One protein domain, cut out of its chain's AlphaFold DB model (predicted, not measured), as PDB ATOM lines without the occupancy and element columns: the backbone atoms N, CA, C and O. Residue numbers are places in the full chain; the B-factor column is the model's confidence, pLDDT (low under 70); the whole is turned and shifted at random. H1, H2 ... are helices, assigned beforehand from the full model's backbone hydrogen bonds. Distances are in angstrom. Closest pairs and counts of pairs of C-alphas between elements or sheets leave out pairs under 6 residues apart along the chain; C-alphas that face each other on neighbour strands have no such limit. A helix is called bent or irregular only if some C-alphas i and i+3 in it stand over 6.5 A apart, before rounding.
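Overview. This is residues 12 to 101 of the 127 residues of the protein "PMEI domain-containing protein" of Cannabis sativa (UniProt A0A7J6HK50). Two long helices, H1 and H3, form the arms of a wide V, and the short helix H2 sits at the corner, folded back along H1b to make a helical hairpin with it. The arms stick out from this small body at both ends, with residues 12 to 30 of H1 and residues 83 to 101 of H3 standing free. The printed part has 90 residues with three named helices in the order H1, H2, H3 and no named strand; the class is all helix. The whole is extended, with a radius of gyration of the C-alphas of 20.0 A and spans of 72 by 35 by 18 A.

Along the chain. H1, residues 12 to 47, was assigned as one helix by its hydrogen bonds but is bent, with C-alphas 22 and 25 standing 6.5 A apart. Its arm H1a, residues 12 to 22, begins at C-alpha 12 (12.765, 60.765, -65.073); H1b, residues 25 to 47, is 32.0 A long. H3, residues 71 to 101, is 44.8 A long and ends at C-alpha 101 (-40.443, 13.788, -51.347). H2, residues 53 to 67, is 16.8 A long and irregular, with C-alphas 62 and 65 standing 7.7 A apart.

Arrangement. H1a and H1b stand at a shallow tilt of 32 degrees, only just short of steep. H1b and H2 touch, opposite ways at a shallow tilt of 30 degrees; their closest C-alphas, of Glu 36 and Ala 65, are 4.3 A apart. H3 touches H2 with residues 73 to 81 alone, opposite ways at a steep tilt of 62 degrees; the closest C-alphas, of Val 67 and His 73, are 4.9 A apart. H1b and H3 are close but not clearly touching and about perpendicular at 76 degrees, with the closest C-alphas, of Ile 43 and Leu 74, 7.6 A apart. H1a is apart from H2 and H3. Every O i to N i+4 pair is within hydrogen-bond range in H1a, H1b and H3, and 6 of 11 are in H2.

Size, cuts and confidence. The C-alphas farthest apart, of Phe 12 and Asp 101, are 72.3 A apart. Without the free stretches, the body has 52 residues and spans 31 by 19 by 16 A. The printed part has no cut, and both links are tight. The mean pLDDT of the printed part is 88.2; residues 21 to 29 are under 70.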
ATOM      1  N   PHE A  12      13.739  60.152 -65.977       80.44
ATOM      2  CA  PHE A  12      12.765  60.765 -65.073       80.44
ATOM      3  C   PHE A  12      11.388  60.114 -65.189       80.44
ATOM      4  O   PHE A  12      10.791  59.813 -64.166       80.44
ATOM      5  N   PHE A  13      10.892  59.834 -66.397       82.50
ATOM      6  CA  PHE A  13       9.601  59.164 -66.578       82.50
ATOM      7  C   PHE A  13       9.570  57.775 -65.925       82.50
ATOM      8  O   PHE A  13       8.622  57.451 -65.212       82.50
ATOM      9  N   PHE A  14      10.633  56.980 -66.089       82.75
ATOM     10  CA  PHE A  14      10.779  55.693 -65.407       82.75
ATOM     11  C   PHE A  14      10.867  55.847 -63.885       82.75
ATOM     12  O   PHE A  14      10.280  55.042 -63.165       82.75
ATOM     13  N   LEU A  15      11.554  56.879 -63.391       81.50
ATOM     14  CA  LEU A  15      11.674  57.173 -61.960       81.50
ATOM     15  C   LEU A  15      10.324  57.574 -61.354       81.50
ATOM     16  O   LEU A  15       9.950  57.065 -60.303       81.50
ATOM     17  N   ILE A  16       9.559  58.420 -62.048       85.75
ATOM     18  CA  ILE A  16       8.218  58.847 -61.637       85.75
ATOM     19  C   ILE A  16       7.232  57.675 -61.700       85.75
ATOM     20  O   ILE A  16       6.485  57.470 -60.750       85.75
ATOM     21  N   LEU A  17       7.266  56.849 -62.751       83.31
ATOM     22  CA  LEU A  17       6.419  55.656 -62.850       83.31
ATOM     23  C   LEU A  17       6.720  54.650 -61.727       83.31
ATOM     24  O   LEU A  17       5.806  54.059 -61.160       83.31
ATOM     25  N   ARG A  18       7.999  54.482 -61.368       84.12
ATOM     26  CA  ARG A  18       8.420  53.649 -60.232       84.12
ATOM     27  C   ARG A  18       8.024  54.247 -58.883       84.12
ATOM     28  O   ARG A  18       7.654  53.486 -57.999       84.12
ATOM     29  N   LEU A  19       8.073  55.571 -58.735       79.25
ATOM     30  CA  LEU A  19       7.657  56.276 -57.522       79.25
ATOM     31  C   LEU A  19       6.144  56.163 -57.290       79.25
ATOM     32  O   LEU A  19       5.727  55.933 -56.161       79.25
ATOM     33  N   ILE A  20       5.339  56.266 -58.354       79.31
ATOM     34  CA  ILE A  20       3.883  56.087 -58.288       79.31
ATOM     35  C   ILE A  20       3.553  54.654 -57.839       79.31
ATOM     36  O   ILE A  20       2.861  54.487 -56.846       79.31
ATOM     37  N   LEU A  21       4.148  53.631 -58.467       68.12
ATOM     38  CA  LEU A  21       3.904  52.224 -58.106       68.12
ATOM     39  C   LEU A  21       4.396  51.837 -56.698       68.12
ATOM     40  O   LEU A  21       3.903  50.872 -56.119       68.12
ATOM     41  N   ALA A  22       5.388  52.549 -56.150       64.81
ATOM     42  CA  ALA A  22       5.897  52.305 -54.800       64.81
ATOM     43  C   ALA A  22       4.997  52.901 -53.704       64.81
ATOM     44  O   ALA A  22       5.001  52.400 -52.583       64.81
ATOM     45  N   VAL A  23       4.207  53.937 -54.014       61.25
ATOM     46  CA  VAL A  23       3.331  54.601 -53.032       61.25
ATOM     47  C   VAL A  23       2.019  53.840 -52.795       61.25
ATOM     48  O   VAL A  23       1.369  54.032 -51.767       61.25
ATOM     49  N   ASP A  24       1.642  52.947 -53.713       56.12
ATOM     50  CA  ASP A  24       0.339  52.278 -53.707       56.12
ATOM     51  C   ASP A  24       0.208  51.193 -52.624       56.12
ATOM     52  O   ASP A  24      -0.877  51.004 -52.080       56.12
ATOM     53  N   ALA A  25       1.285  50.490 -52.262       60.38
ATOM     54  CA  ALA A  25       1.184  49.350 -51.345       60.38
ATOM     55  C   ALA A  25       0.990  49.778 -49.879       60.38
ATOM     56  O   ALA A  25       0.090  49.285 -49.197       60.38
ATOM     57  N   GLU A  26       1.793  50.726 -49.392       61.84
ATOM     58  CA  GLU A  26       1.735  51.159 -47.991       61.84
ATOM     59  C   GLU A  26       0.577  52.127 -47.735       61.84
ATOM     60  O   GLU A  26      -0.089  52.032 -46.703       61.84
ATOM     61  N   TYR A  27       0.272  53.032 -48.669       67.56
ATOM     62  CA  TYR A  27      -0.837  53.970 -48.496       67.56
ATOM     63  C   TYR A  27      -2.193  53.259 -48.564       67.56
ATOM     64  O   TYR A  27      -3.051  53.502 -47.711       67.56
ATOM     65  N   TYR A  28      -2.395  52.345 -49.517       66.69
ATOM     66  CA  TYR A  28      -3.647  51.593 -49.629       66.69
ATOM     67  C   TYR A  28      -3.873  50.672 -48.424       66.69
ATOM     68  O   TYR A  28      -4.983  50.629 -47.894       66.69
ATOM     69  N   TYR A  29      -2.826  49.997 -47.930       67.38
ATOM     70  CA  TYR A  29      -2.929  49.129 -46.754       67.38
ATOM     71  C   TYR A  29      -3.271  49.913 -45.485       67.38
ATOM     72  O   TYR A  29      -4.214  49.558 -44.780       67.38
ATOM     73  N   ASN A  30      -2.573  51.024 -45.226       71.81
ATOM     74  CA  ASN A  30      -2.865  51.868 -44.069       71.81
ATOM     75  C   ASN A  30      -4.269  52.479 -44.158       71.81
ATOM     76  O   ASN A  30      -4.985  52.508 -43.162       71.81
ATOM     77  N   ASN A  31      -4.711  52.934 -45.333       75.25
ATOM     78  CA  ASN A  31      -6.073  53.450 -45.494       75.25
ATOM     79  C   ASN A  31      -7.135  52.360 -45.338       75.25
ATOM     80  O   ASN A  31      -8.203  52.651 -44.806       75.25
ATOM     81  N   ASN A  32      -6.860  51.127 -45.762       77.25
ATOM     82  CA  ASN A  32      -7.775  50.007 -45.582       77.25
ATOM     83  C   ASN A  32      -7.862  49.592 -44.109       77.25
ATOM     84  O   ASN A  32      -8.958  49.548 -43.571       77.25
ATOM     85  N   ALA A  33      -6.728  49.416 -43.425       80.25
ATOM     86  CA  ALA A  33      -6.696  49.105 -41.996       80.25
ATOM     87  C   ALA A  33      -7.382  50.198 -41.159       80.25
ATOM     88  O   ALA A  33      -8.179  49.901 -40.273       80.25
ATOM     89  N   ASN A  34      -7.141  51.474 -41.488       82.06
ATOM     90  CA  ASN A  34      -7.844  52.590 -40.862       82.06
ATOM     91  C   ASN A  34      -9.339  52.597 -41.212       82.06
ATOM     92  O   ASN A  34     -10.155  52.881 -40.345       82.06
ATOM     93  N   ASN A  35      -9.746  52.315 -42.451       82.75
ATOM     94  CA  ASN A  35     -11.171  52.240 -42.798       82.75
ATOM     95  C   ASN A  35     -11.864  51.052 -42.136       82.75
ATOM     96  O   ASN A  35     -13.018  51.172 -41.743       82.75
ATOM     97  N   GLU A  36     -11.173  49.930 -41.985       85.94
ATOM     98  CA  GLU A  36     -11.684  48.741 -41.324       85.94
ATOM     99  C   GLU A  36     -11.880  48.989 -39.827       85.94
ATOM    100  O   GLU A  36     -12.961  48.714 -39.314       85.94
ATOM    101  N   THR A  37     -10.906  49.591 -39.136       88.75
ATOM    102  CA  THR A  37     -11.049  49.949 -37.714       88.75
ATOM    103  C   THR A  37     -12.187  50.948 -37.523       88.75
ATOM    104  O   THR A  37     -13.151  50.665 -36.810       88.75
ATOM    105  N   ASN A  38     -12.158  52.050 -38.273       89.56
ATOM    106  CA  ASN A  38     -13.201  53.071 -38.263       89.56
ATOM    107  C   ASN A  38     -14.591  52.514 -38.611       89.56
ATOM    108  O   ASN A  38     -15.591  52.920 -38.017       89.56
ATOM    109  N   GLY A  39     -14.660  51.601 -39.580       91.56
ATOM    110  CA  GLY A  39     -15.893  50.949 -39.996       91.56
ATOM    111  C   GLY A  39     -16.406  49.966 -38.960       91.56
ATOM    112  O   GLY A  39     -17.606  49.911 -38.710       91.56
ATOM    113  N   SER A  40     -15.512  49.243 -38.290       94.06
ATOM    114  CA  SER A  40     -15.878  48.342 -37.203       94.06
ATOM    115  C   SER A  40     -16.452  49.106 -36.005       94.06
ATOM    116  O   SER A  40     -17.487  48.703 -35.472       94.06
ATOM    117  N   ASP A  41     -15.878  50.258 -35.647       94.94
ATOM    118  CA  ASP A  41     -16.387  51.128 -34.580       94.94
ATOM    119  C   ASP A  41     -17.738  51.752 -34.947       94.94
ATOM    120  O   ASP A  41     -18.663  51.807 -34.127       94.94
ATOM    121  N   PHE A  42     -17.888  52.177 -36.206       95.38
ATOM    122  CA  PHE A  42     -19.148  52.703 -36.724       95.38
ATOM    123  C   PHE A  42     -20.257  51.641 -36.722       95.38
ATOM    124  O   PHE A  42     -21.371  51.910 -36.261       95.38
ATOM    125  N   ILE A  43     -19.955  50.417 -37.170       95.81
ATOM    126  CA  ILE A  43     -20.878  49.275 -37.109       95.81
ATOM    127  C   ILE A  43     -21.228  48.962 -35.655       95.81
ATOM    128  O   ILE A  43     -22.403  48.791 -35.351       95.81
ATOM    129  N   ARG A  44     -20.249  48.922 -34.742       96.00
ATOM    130  CA  ARG A  44     -20.483  48.652 -33.314       96.00
ATOM    131  C   ARG A  44     -21.438  49.672 -32.699       96.00
ATOM    132  O   ARG A  44     -22.401  49.285 -32.041       96.00
ATOM    133  N   THR A  45     -21.210  50.952 -32.975       96.31
ATOM    134  CA  THR A  45     -22.072  52.048 -32.515       96.31
ATOM    135  C   THR A  45     -23.481  51.923 -33.093       96.31
ATOM    136  O   THR A  45     -24.463  51.987 -32.358       96.31
ATOM    137  N   SER A  46     -23.593  51.671 -34.399       94.25
ATOM    138  CA  SER A  46     -24.882  51.519 -35.083       94.25
ATOM    139  C   SER A  46     -25.664  50.308 -34.560       94.25
ATOM    140  O   SER A  46     -26.848  50.412 -34.236       94.25
ATOM    141  N   CYS A  47     -24.994  49.165 -34.402       95.81
ATOM    142  CA  CYS A  47     -25.573  47.930 -33.878       95.81
ATOM    143  C   CYS A  47     -26.003  48.045 -32.408       95.81
ATOM    144  O   CYS A  47     -26.944  47.359 -32.011       95.81
ATOM    145  N   GLY A  48     -25.387  48.932 -31.617       96.75
ATOM    146  CA  GLY A  48     -25.786  49.206 -30.231       96.75
ATOM    147  C   GLY A  48     -27.218  49.736 -30.075       96.75
ATOM    148  O   GLY A  48     -27.780  49.660 -28.989       96.75
ATOM    149  N   THR A  49     -27.830  50.224 -31.158       94.88
ATOM    150  CA  THR A  49     -29.238  50.664 -31.183       94.88
ATOM    151  C   THR A  49     -30.223  49.553 -31.571       94.88
ATOM    152  O   THR A  49     -31.436  49.752 -31.532       94.88
ATOM    153  N   THR A  50     -29.720  48.380 -31.964       94.44
ATOM    154  CA  THR A  50     -30.538  47.246 -32.416       94.44
ATOM    155  C   THR A  50     -30.894  46.309 -31.263       94.44
ATOM    156  O   THR A  50     -30.220  46.280 -30.237       94.44
ATOM    157  N   LEU A  51     -31.930  45.485 -31.451       97.12
ATOM    158  CA  LEU A  51     -32.359  44.499 -30.450       97.12
ATOM    159  C   LEU A  51     -31.324  43.382 -30.214       97.12
ATOM    160  O   LEU A  51     -31.290  42.798 -29.134       97.12
ATOM    161  N   TYR A  52     -30.480  43.090 -31.210       94.94
ATOM    162  CA  TYR A  52     -29.467  42.032 -31.144       94.94
ATOM    163  C   TYR A  52     -28.078  42.566 -31.536       94.94
ATOM    164  O   TYR A  52     -27.598  42.268 -32.636       94.94
ATOM    165  N   PRO A  53     -27.413  43.337 -30.655       95.50
ATOM    166  CA  PRO A  53     -26.152  44.007 -30.975       95.50
ATOM    167  C   PRO A  53     -25.041  43.046 -31.417       95.50
ATOM    168  O   PRO A  53     -24.380  43.303 -32.423       95.50
ATOM    169  N   ASP A  54     -24.880  41.908 -30.733       95.50
ATOM    170  CA  ASP A  54     -23.836  40.921 -31.049       95.50
ATOM    171  C   ASP A  54     -24.070  40.229 -32.396       95.50
ATOM    172  O   ASP A  54     -23.142  40.030 -33.188       95.50
ATOM    173  N   LEU A  55     -25.328  39.895 -32.700       95.19
ATOM    174  CA  LEU A  55     -25.692  39.300 -33.984       95.19
ATOM    175  C   LEU A  55     -25.522  40.309 -35.125       95.19
ATOM    176  O   LEU A  55     -25.008  39.955 -36.186       95.19
ATOM    177  N   CYS A  56     -25.913  41.565 -34.904       94.69
ATOM    178  CA  CYS A  56     -25.711  42.651 -35.858       94.69
ATOM    179  C   CYS A  56     -24.217  42.841 -36.154       94.69
ATOM    180  O   CYS A  56     -23.809  42.780 -37.315       94.69
ATOM    181  N   PHE A  57     -23.388  42.977 -35.113       96.00
ATOM    182  CA  PHE A  57     -21.955  43.205 -35.272       96.00
ATOM    183  C   PHE A  57     -21.259  42.019 -35.944       96.00
ATOM    184  O   PHE A  57     -20.554  42.214 -36.928       96.00
ATOM    185  N   SER A  58     -21.492  40.786 -35.484       96.12
ATOM    186  CA  SER A  58     -20.887  39.586 -36.089       96.12
ATOM    187  C   SER A  58     -21.291  39.377 -37.550       96.12
ATOM    188  O   SER A  58     -20.509  38.862 -38.350       96.12
ATOM    189  N   SER A  59     -22.498  39.804 -37.924       94.44
ATOM    190  CA  SER A  59     -22.974  39.696 -39.300       94.44
ATOM    191  C   SER A  59     -22.389  40.771 -40.221       94.44
ATOM    192  O   SER A  59     -22.141  40.491 -41.398       94.44
ATOM    193  N   LEU A  60     -22.176  41.989 -39.705       94.69
ATOM    194  CA  LEU A  60     -21.745  43.151 -40.490       94.69
ATOM    195  C   LEU A  60     -20.241  43.448 -40.410       94.69
ATOM    196  O   LEU A  60     -19.736  44.122 -41.302       94.69
ATOM    197  N   SER A  61     -19.510  42.943 -39.413       92.38
ATOM    198  CA  SER A  61     -18.085  43.247 -39.179       92.38
ATOM    199  C   SER A  61     -17.203  42.984 -40.401       92.38
ATOM    200  O   SER A  61     -16.352  43.795 -40.745       92.38
ATOM    201  N   ARG A  62     -17.487  41.908 -41.139       91.19
ATOM    202  CA  ARG A  62     -16.825  41.555 -42.408       91.19
ATOM    203  C   ARG A  62     -17.008  42.580 -43.538       91.19
ATOM    204  O   ARG A  62     -16.352  42.468 -44.567       91.19
ATOM    205  N   TYR A  63     -17.929  43.526 -43.382       91.62
ATOM    206  CA  TYR A  63     -18.183  44.618 -44.320       91.62
ATOM    207  C   TYR A  63     -17.591  45.949 -43.833       91.62
ATOM    208  O   TYR A  63     -17.793  46.954 -44.505       91.62
ATOM    209  N   ALA A  64     -16.856  45.986 -42.713       91.38
ATOM    210  CA  ALA A  64     -16.334  47.215 -42.107       91.38
ATOM    211  C   ALA A  64     -15.580  48.115 -43.097       91.38
ATOM    212  O   ALA A  64     -15.906  49.296 -43.208       91.38
ATOM    213  N   ALA A  65     -14.672  47.548 -43.895       88.81
ATOM    214  CA  ALA A  65     -13.950  48.292 -44.928       88.81
ATOM    215  C   ALA A  65     -14.875  48.894 -46.010       88.81
ATOM    216  O   ALA A  65     -14.610  49.979 -46.518       88.81
ATOM    217  N   ALA A  66     -15.979  48.218 -46.349       88.44
ATOM    218  CA  ALA A  66     -16.952  48.684 -47.346       88.44
ATOM    219  C   ALA A  66     -17.983  49.679 -46.780       88.44
ATOM    220  O   ALA A  66     -18.589  50.443 -47.537       88.44
ATOM    221  N   VAL A  67     -18.212  49.635 -45.464       89.38
ATOM    222  CA  VAL A  67     -19.119  50.528 -44.736       89.38
ATOM    223  C   VAL A  67     -18.442  51.861 -44.425       89.38
ATOM    224  O   VAL A  67     -19.067  52.912 -44.586       89.38
ATOM    225  N   GLY A  68     -17.177  51.831 -43.988       87.81
ATOM    226  CA  GLY A  68     -16.482  53.023 -43.506       87.81
ATOM    227  C   GLY A  68     -17.310  53.736 -42.431       87.81
ATOM    228  O   GLY A  68     -17.784  53.110 -41.490       87.81
ATOM    229  N   LYS A  69     -17.541  55.045 -42.582       87.81
ATOM    230  CA  LYS A  69     -18.362  55.849 -41.650       87.81
ATOM    231  C   LYS A  69     -19.684  56.329 -42.257       87.81
ATOM    232  O   LYS A  69     -20.189  57.378 -41.862       87.81
ATOM    233  N   ASP A  70     -20.223  55.608 -43.240       91.19
ATOM    234  CA  ASP A  70     -21.406  56.048 -43.981       91.19
ATOM    235  C   ASP A  70     -22.640  55.151 -43.709       91.19
ATOM    236  O   ASP A  70     -22.614  53.938 -43.956       91.19
ATOM    237  N   PRO A  71     -23.763  55.725 -43.230       90.44
ATOM    238  CA  PRO A  71     -24.976  54.966 -42.920       90.44
ATOM    239  C   PRO A  71     -25.678  54.385 -44.160       90.44
ATOM    240  O   PRO A  71     -26.313  53.333 -44.071       90.44
ATOM    241  N   ALA A  72     -25.564  55.012 -45.331       93.94
ATOM    242  CA  ALA A  72     -26.099  54.471 -46.576       93.94
ATOM    243  C   ALA A  72     -25.282  53.261 -47.054       93.94
ATOM    244  O   ALA A  72     -25.853  52.297 -47.573       93.94
ATOM    245  N   HIS A  73     -23.961  53.268 -46.850       94.38
ATOM    246  CA  HIS A  73     -23.126  52.087 -47.086       94.38
ATOM    247  C   HIS A  73     -23.481  50.938 -46.132       94.38
ATOM    248  O   HIS A  73     -23.625  49.800 -46.582       94.38
ATOM    249  N   LEU A  74     -23.709  51.239 -44.850       93.12
ATOM    250  CA  LEU A  74     -24.197  50.270 -43.865       93.12
ATOM    251  C   LEU A  74     -25.527  49.634 -44.300       93.12
ATOM    252  O   LEU A  74     -25.657  48.410 -44.309       93.12
ATOM    253  N   ALA A  75     -26.495  50.455 -44.719       94.75
ATOM    254  CA  ALA A  75     -27.793  49.979 -45.188       94.75
ATOM    255  C   ALA A  75     -27.657  49.061 -46.414       94.75
ATOM    256  O   ALA A  75     -28.260  47.988 -46.457       94.75
ATOM    257  N   ARG A  76     -26.815  49.431 -47.388       94.88
ATOM    258  CA  ARG A  76     -26.527  48.579 -48.553       94.88
ATOM    259  C   ARG A  76     -25.922  47.240 -48.141       94.88
ATOM    260  O   ARG A  76     -26.400  46.203 -48.597       94.88
ATOM    261  N   ALA A  77     -24.929  47.249 -47.251       93.88
ATOM    262  CA  ALA A  77     -24.308  46.028 -46.743       93.88
ATOM    263  C   ALA A  77     -25.333  45.116 -46.043       93.88
ATOM    264  O   ALA A  77     -25.375  43.915 -46.315       93.88
ATOM    265  N   ALA A  78     -26.217  45.682 -45.215       92.94
ATOM    266  CA  ALA A  78     -27.276  44.942 -44.532       92.94
ATOM    267  C   ALA A  78     -28.278  44.299 -45.510       92.94
ATOM    268  O   ALA A  78     -28.653  43.132 -45.348       92.94
ATOM    269  N   VAL A  79     -28.679  45.020 -46.562       95.75
ATOM    270  CA  VAL A  79     -29.557  44.487 -47.617       95.75
ATOM    271  C   VAL A  79     -28.864  43.362 -48.388       95.75
ATOM    272  O   VAL A  79     -29.453  42.300 -48.597       95.75
ATOM    273  N   SER A  80     -27.597  43.546 -48.773       95.12
ATOM    274  CA  SER A  80     -26.816  42.518 -49.472       95.12
ATOM    275  C   SER A  80     -26.614  41.256 -48.630       95.12
ATOM    276  O   SER A  80     -26.736  40.138 -49.145       95.12
ATOM    277  N   LEU A  81     -26.352  41.415 -47.331       93.56
ATOM    278  CA  LEU A  81     -26.278  40.309 -46.381       93.56
ATOM    279  C   LEU A  81     -27.617  39.561 -46.306       93.56
ATOM    280  O   LEU A  81     -27.639  38.336 -46.432       93.56
ATOM    281  N   SER A  82     -28.724  40.290 -46.144       94.75
ATOM    282  CA  SER A  82     -30.070  39.712 -46.040       94.75
ATOM    283  C   SER A  82     -30.426  38.907 -47.285       94.75
ATOM    284  O   SER A  82     -30.826  37.752 -47.182       94.75
ATOM    285  N   LEU A  83     -30.181  39.464 -48.474       96.00
ATOM    286  CA  LEU A  83     -30.417  38.771 -49.740       96.00
ATOM    287  C   LEU A  83     -29.596  37.478 -49.846       96.00
ATOM    288  O   LEU A  83     -30.118  36.438 -50.246       96.00
ATOM    289  N   SER A  84     -28.317  37.536 -49.474       94.50
ATOM    290  CA  SER A  84     -27.423  36.372 -49.472       94.50
ATOM    291  C   SER A  84     -27.940  35.260 -48.556       94.50
ATOM    292  O   SER A  84     -27.981  34.093 -48.950       94.50
ATOM    293  N   LYS A  85     -28.388  35.618 -47.348       93.62
ATOM    294  CA  LYS A  85     -28.961  34.675 -46.380       93.62
ATOM    295  C   LYS A  85     -30.285  34.091 -46.871       93.62
ATOM    296  O   LYS A  85     -30.440  32.874 -46.840       93.62
ATOM    297  N   THR A  86     -31.182  34.914 -47.411       96.56
ATOM    298  CA  THR A  86     -32.462  34.459 -47.976       96.56
ATOM    299  C   THR A  86     -32.259  33.476 -49.127       96.56
ATOM    300  O   THR A  86     -32.929  32.448 -49.174       96.56
ATOM    301  N   LYS A  87     -31.294  33.722 -50.026       97.50
ATOM    302  CA  LYS A  87     -30.951  32.774 -51.103       97.50
ATOM    303  C   LYS A  87     -30.469  31.432 -50.555       97.50
ATOM    304  O   LYS A  87     -30.903  30.386 -51.029       97.50
ATOM    305  N   HIS A  88     -29.603  31.459 -49.543       95.88
ATOM    306  CA  HIS A  88     -29.125  30.243 -48.892       95.88
ATOM    307  C   HIS A  88     -30.267  29.478 -48.204       95.88
ATOM    308  O   HIS A  88     -30.351  28.259 -48.315       95.88
ATOM    309  N   MET A  89     -31.184  30.189 -47.544       96.00
ATOM    310  CA  MET A  89     -32.383  29.592 -46.952       96.00
ATOM    311  C   MET A  89     -33.300  28.972 -48.008       96.00
ATOM    312  O   MET A  89     -33.761  27.853 -47.815       96.00
ATOM    313  N   ALA A  90     -33.529  29.645 -49.137       96.50
ATOM    314  CA  ALA A  90     -34.337  29.106 -50.229       96.50
ATOM    315  C   ALA A  90     -33.733  27.809 -50.796       96.50
ATOM    316  O   ALA A  90     -34.444  26.823 -50.986       96.50
ATOM    317  N   ALA A  91     -32.412  27.784 -50.998       95.62
ATOM    318  CA  ALA A  91     -31.698  26.583 -51.422       95.62
ATOM    319  C   ALA A  91     -31.802  25.456 -50.384       95.62
ATOM    320  O   ALA A  91     -32.044  24.304 -50.743       95.62
ATOM    321  N   TYR A  92     -31.665  25.788 -49.098       95.75
ATOM    322  CA  TYR A  92     -31.812  24.826 -48.010       95.75
ATOM    323  C   TYR A  92     -33.211  24.209 -47.978       95.75
ATOM    324  O   TYR A  92     -33.334  22.988 -48.010       95.75
ATOM    325  N   VAL A  93     -34.259  25.038 -47.974       95.75
ATOM    326  CA  VAL A  93     -35.650  24.568 -47.952       95.75
ATOM    327  C   VAL A  93     -35.945  23.709 -49.179       95.75
ATOM    328  O   VAL A  93     -36.479  22.621 -49.022       95.75
ATOM    329  N   SER A  94     -35.522  24.125 -50.378       94.56
ATOM    330  CA  SER A  94     -35.693  23.324 -51.598       94.56
ATOM    331  C   SER A  94     -35.031  21.944 -51.498       94.56
ATOM    332  O   SER A  94     -35.617  20.945 -51.921       94.56
ATOM    333  N   ASN A  95     -33.833  21.867 -50.911       93.00
ATOM    334  CA  ASN A  95     -33.151  20.595 -50.691       93.00
ATOM    335  C   ASN A  95     -33.906  19.717 -49.680       93.00
ATOM    336  O   ASN A  95     -34.129  18.537 -49.937       93.00
ATOM    337  N   VAL A  96     -34.354  20.298 -48.564       93.25
ATOM    338  CA  VAL A  96     -35.135  19.585 -47.541       93.25
ATOM    339  C   VAL A  96     -36.460  19.070 -48.107       93.25
ATOM    340  O   VAL A  96     -36.814  17.924 -47.845       93.25
ATOM    341  N   THR A  97     -37.162  19.858 -48.925       92.88
ATOM    342  CA  THR A  97     -38.393  19.422 -49.600       92.88
ATOM    343  C   THR A  97     -38.135  18.221 -50.501       92.88
ATOM    344  O   THR A  97     -38.823  17.217 -50.369       92.88
ATOM    345  N   ARG A  98     -37.080  18.258 -51.327       91.88
ATOM    346  CA  ARG A  98     -36.693  17.103 -52.151       91.88
ATOM    347  C   ARG A  98     -36.467  15.848 -51.313       91.88
ATOM    348  O   ARG A  98     -36.924  14.778 -51.693       91.88
ATOM    349  N   LEU A  99     -35.775  15.960 -50.179       88.31
ATOM    350  CA  LEU A  99     -35.546  14.820 -49.284       88.31
ATOM    351  C   LEU A  99     -36.844  14.281 -48.677       88.31
ATOM    352  O   LEU A  99     -36.982  13.068 -48.538       88.31
ATOM    353  N   ALA A 100     -37.788  15.158 -48.338       85.12
ATOM    354  CA  ALA A 100     -39.105  14.752 -47.861       85.12
ATOM    355  C   ALA A 100     -39.901  14.013 -48.951       85.12
ATOM    356  O   ALA A 100     -40.522  12.992 -48.655       85.12
ATOM    357  N   ASP A 101     -39.812  14.460 -50.206       79.25
ATOM    358  CA  ASP A 101     -40.443  13.788 -51.347       79.25
ATOM    359  C   ASP A 101     -39.836  12.392 -51.586       79.25
ATOM    360  O   ASP A 101     -40.569  11.426 -51.808       79.25
TER     361      ASP A 101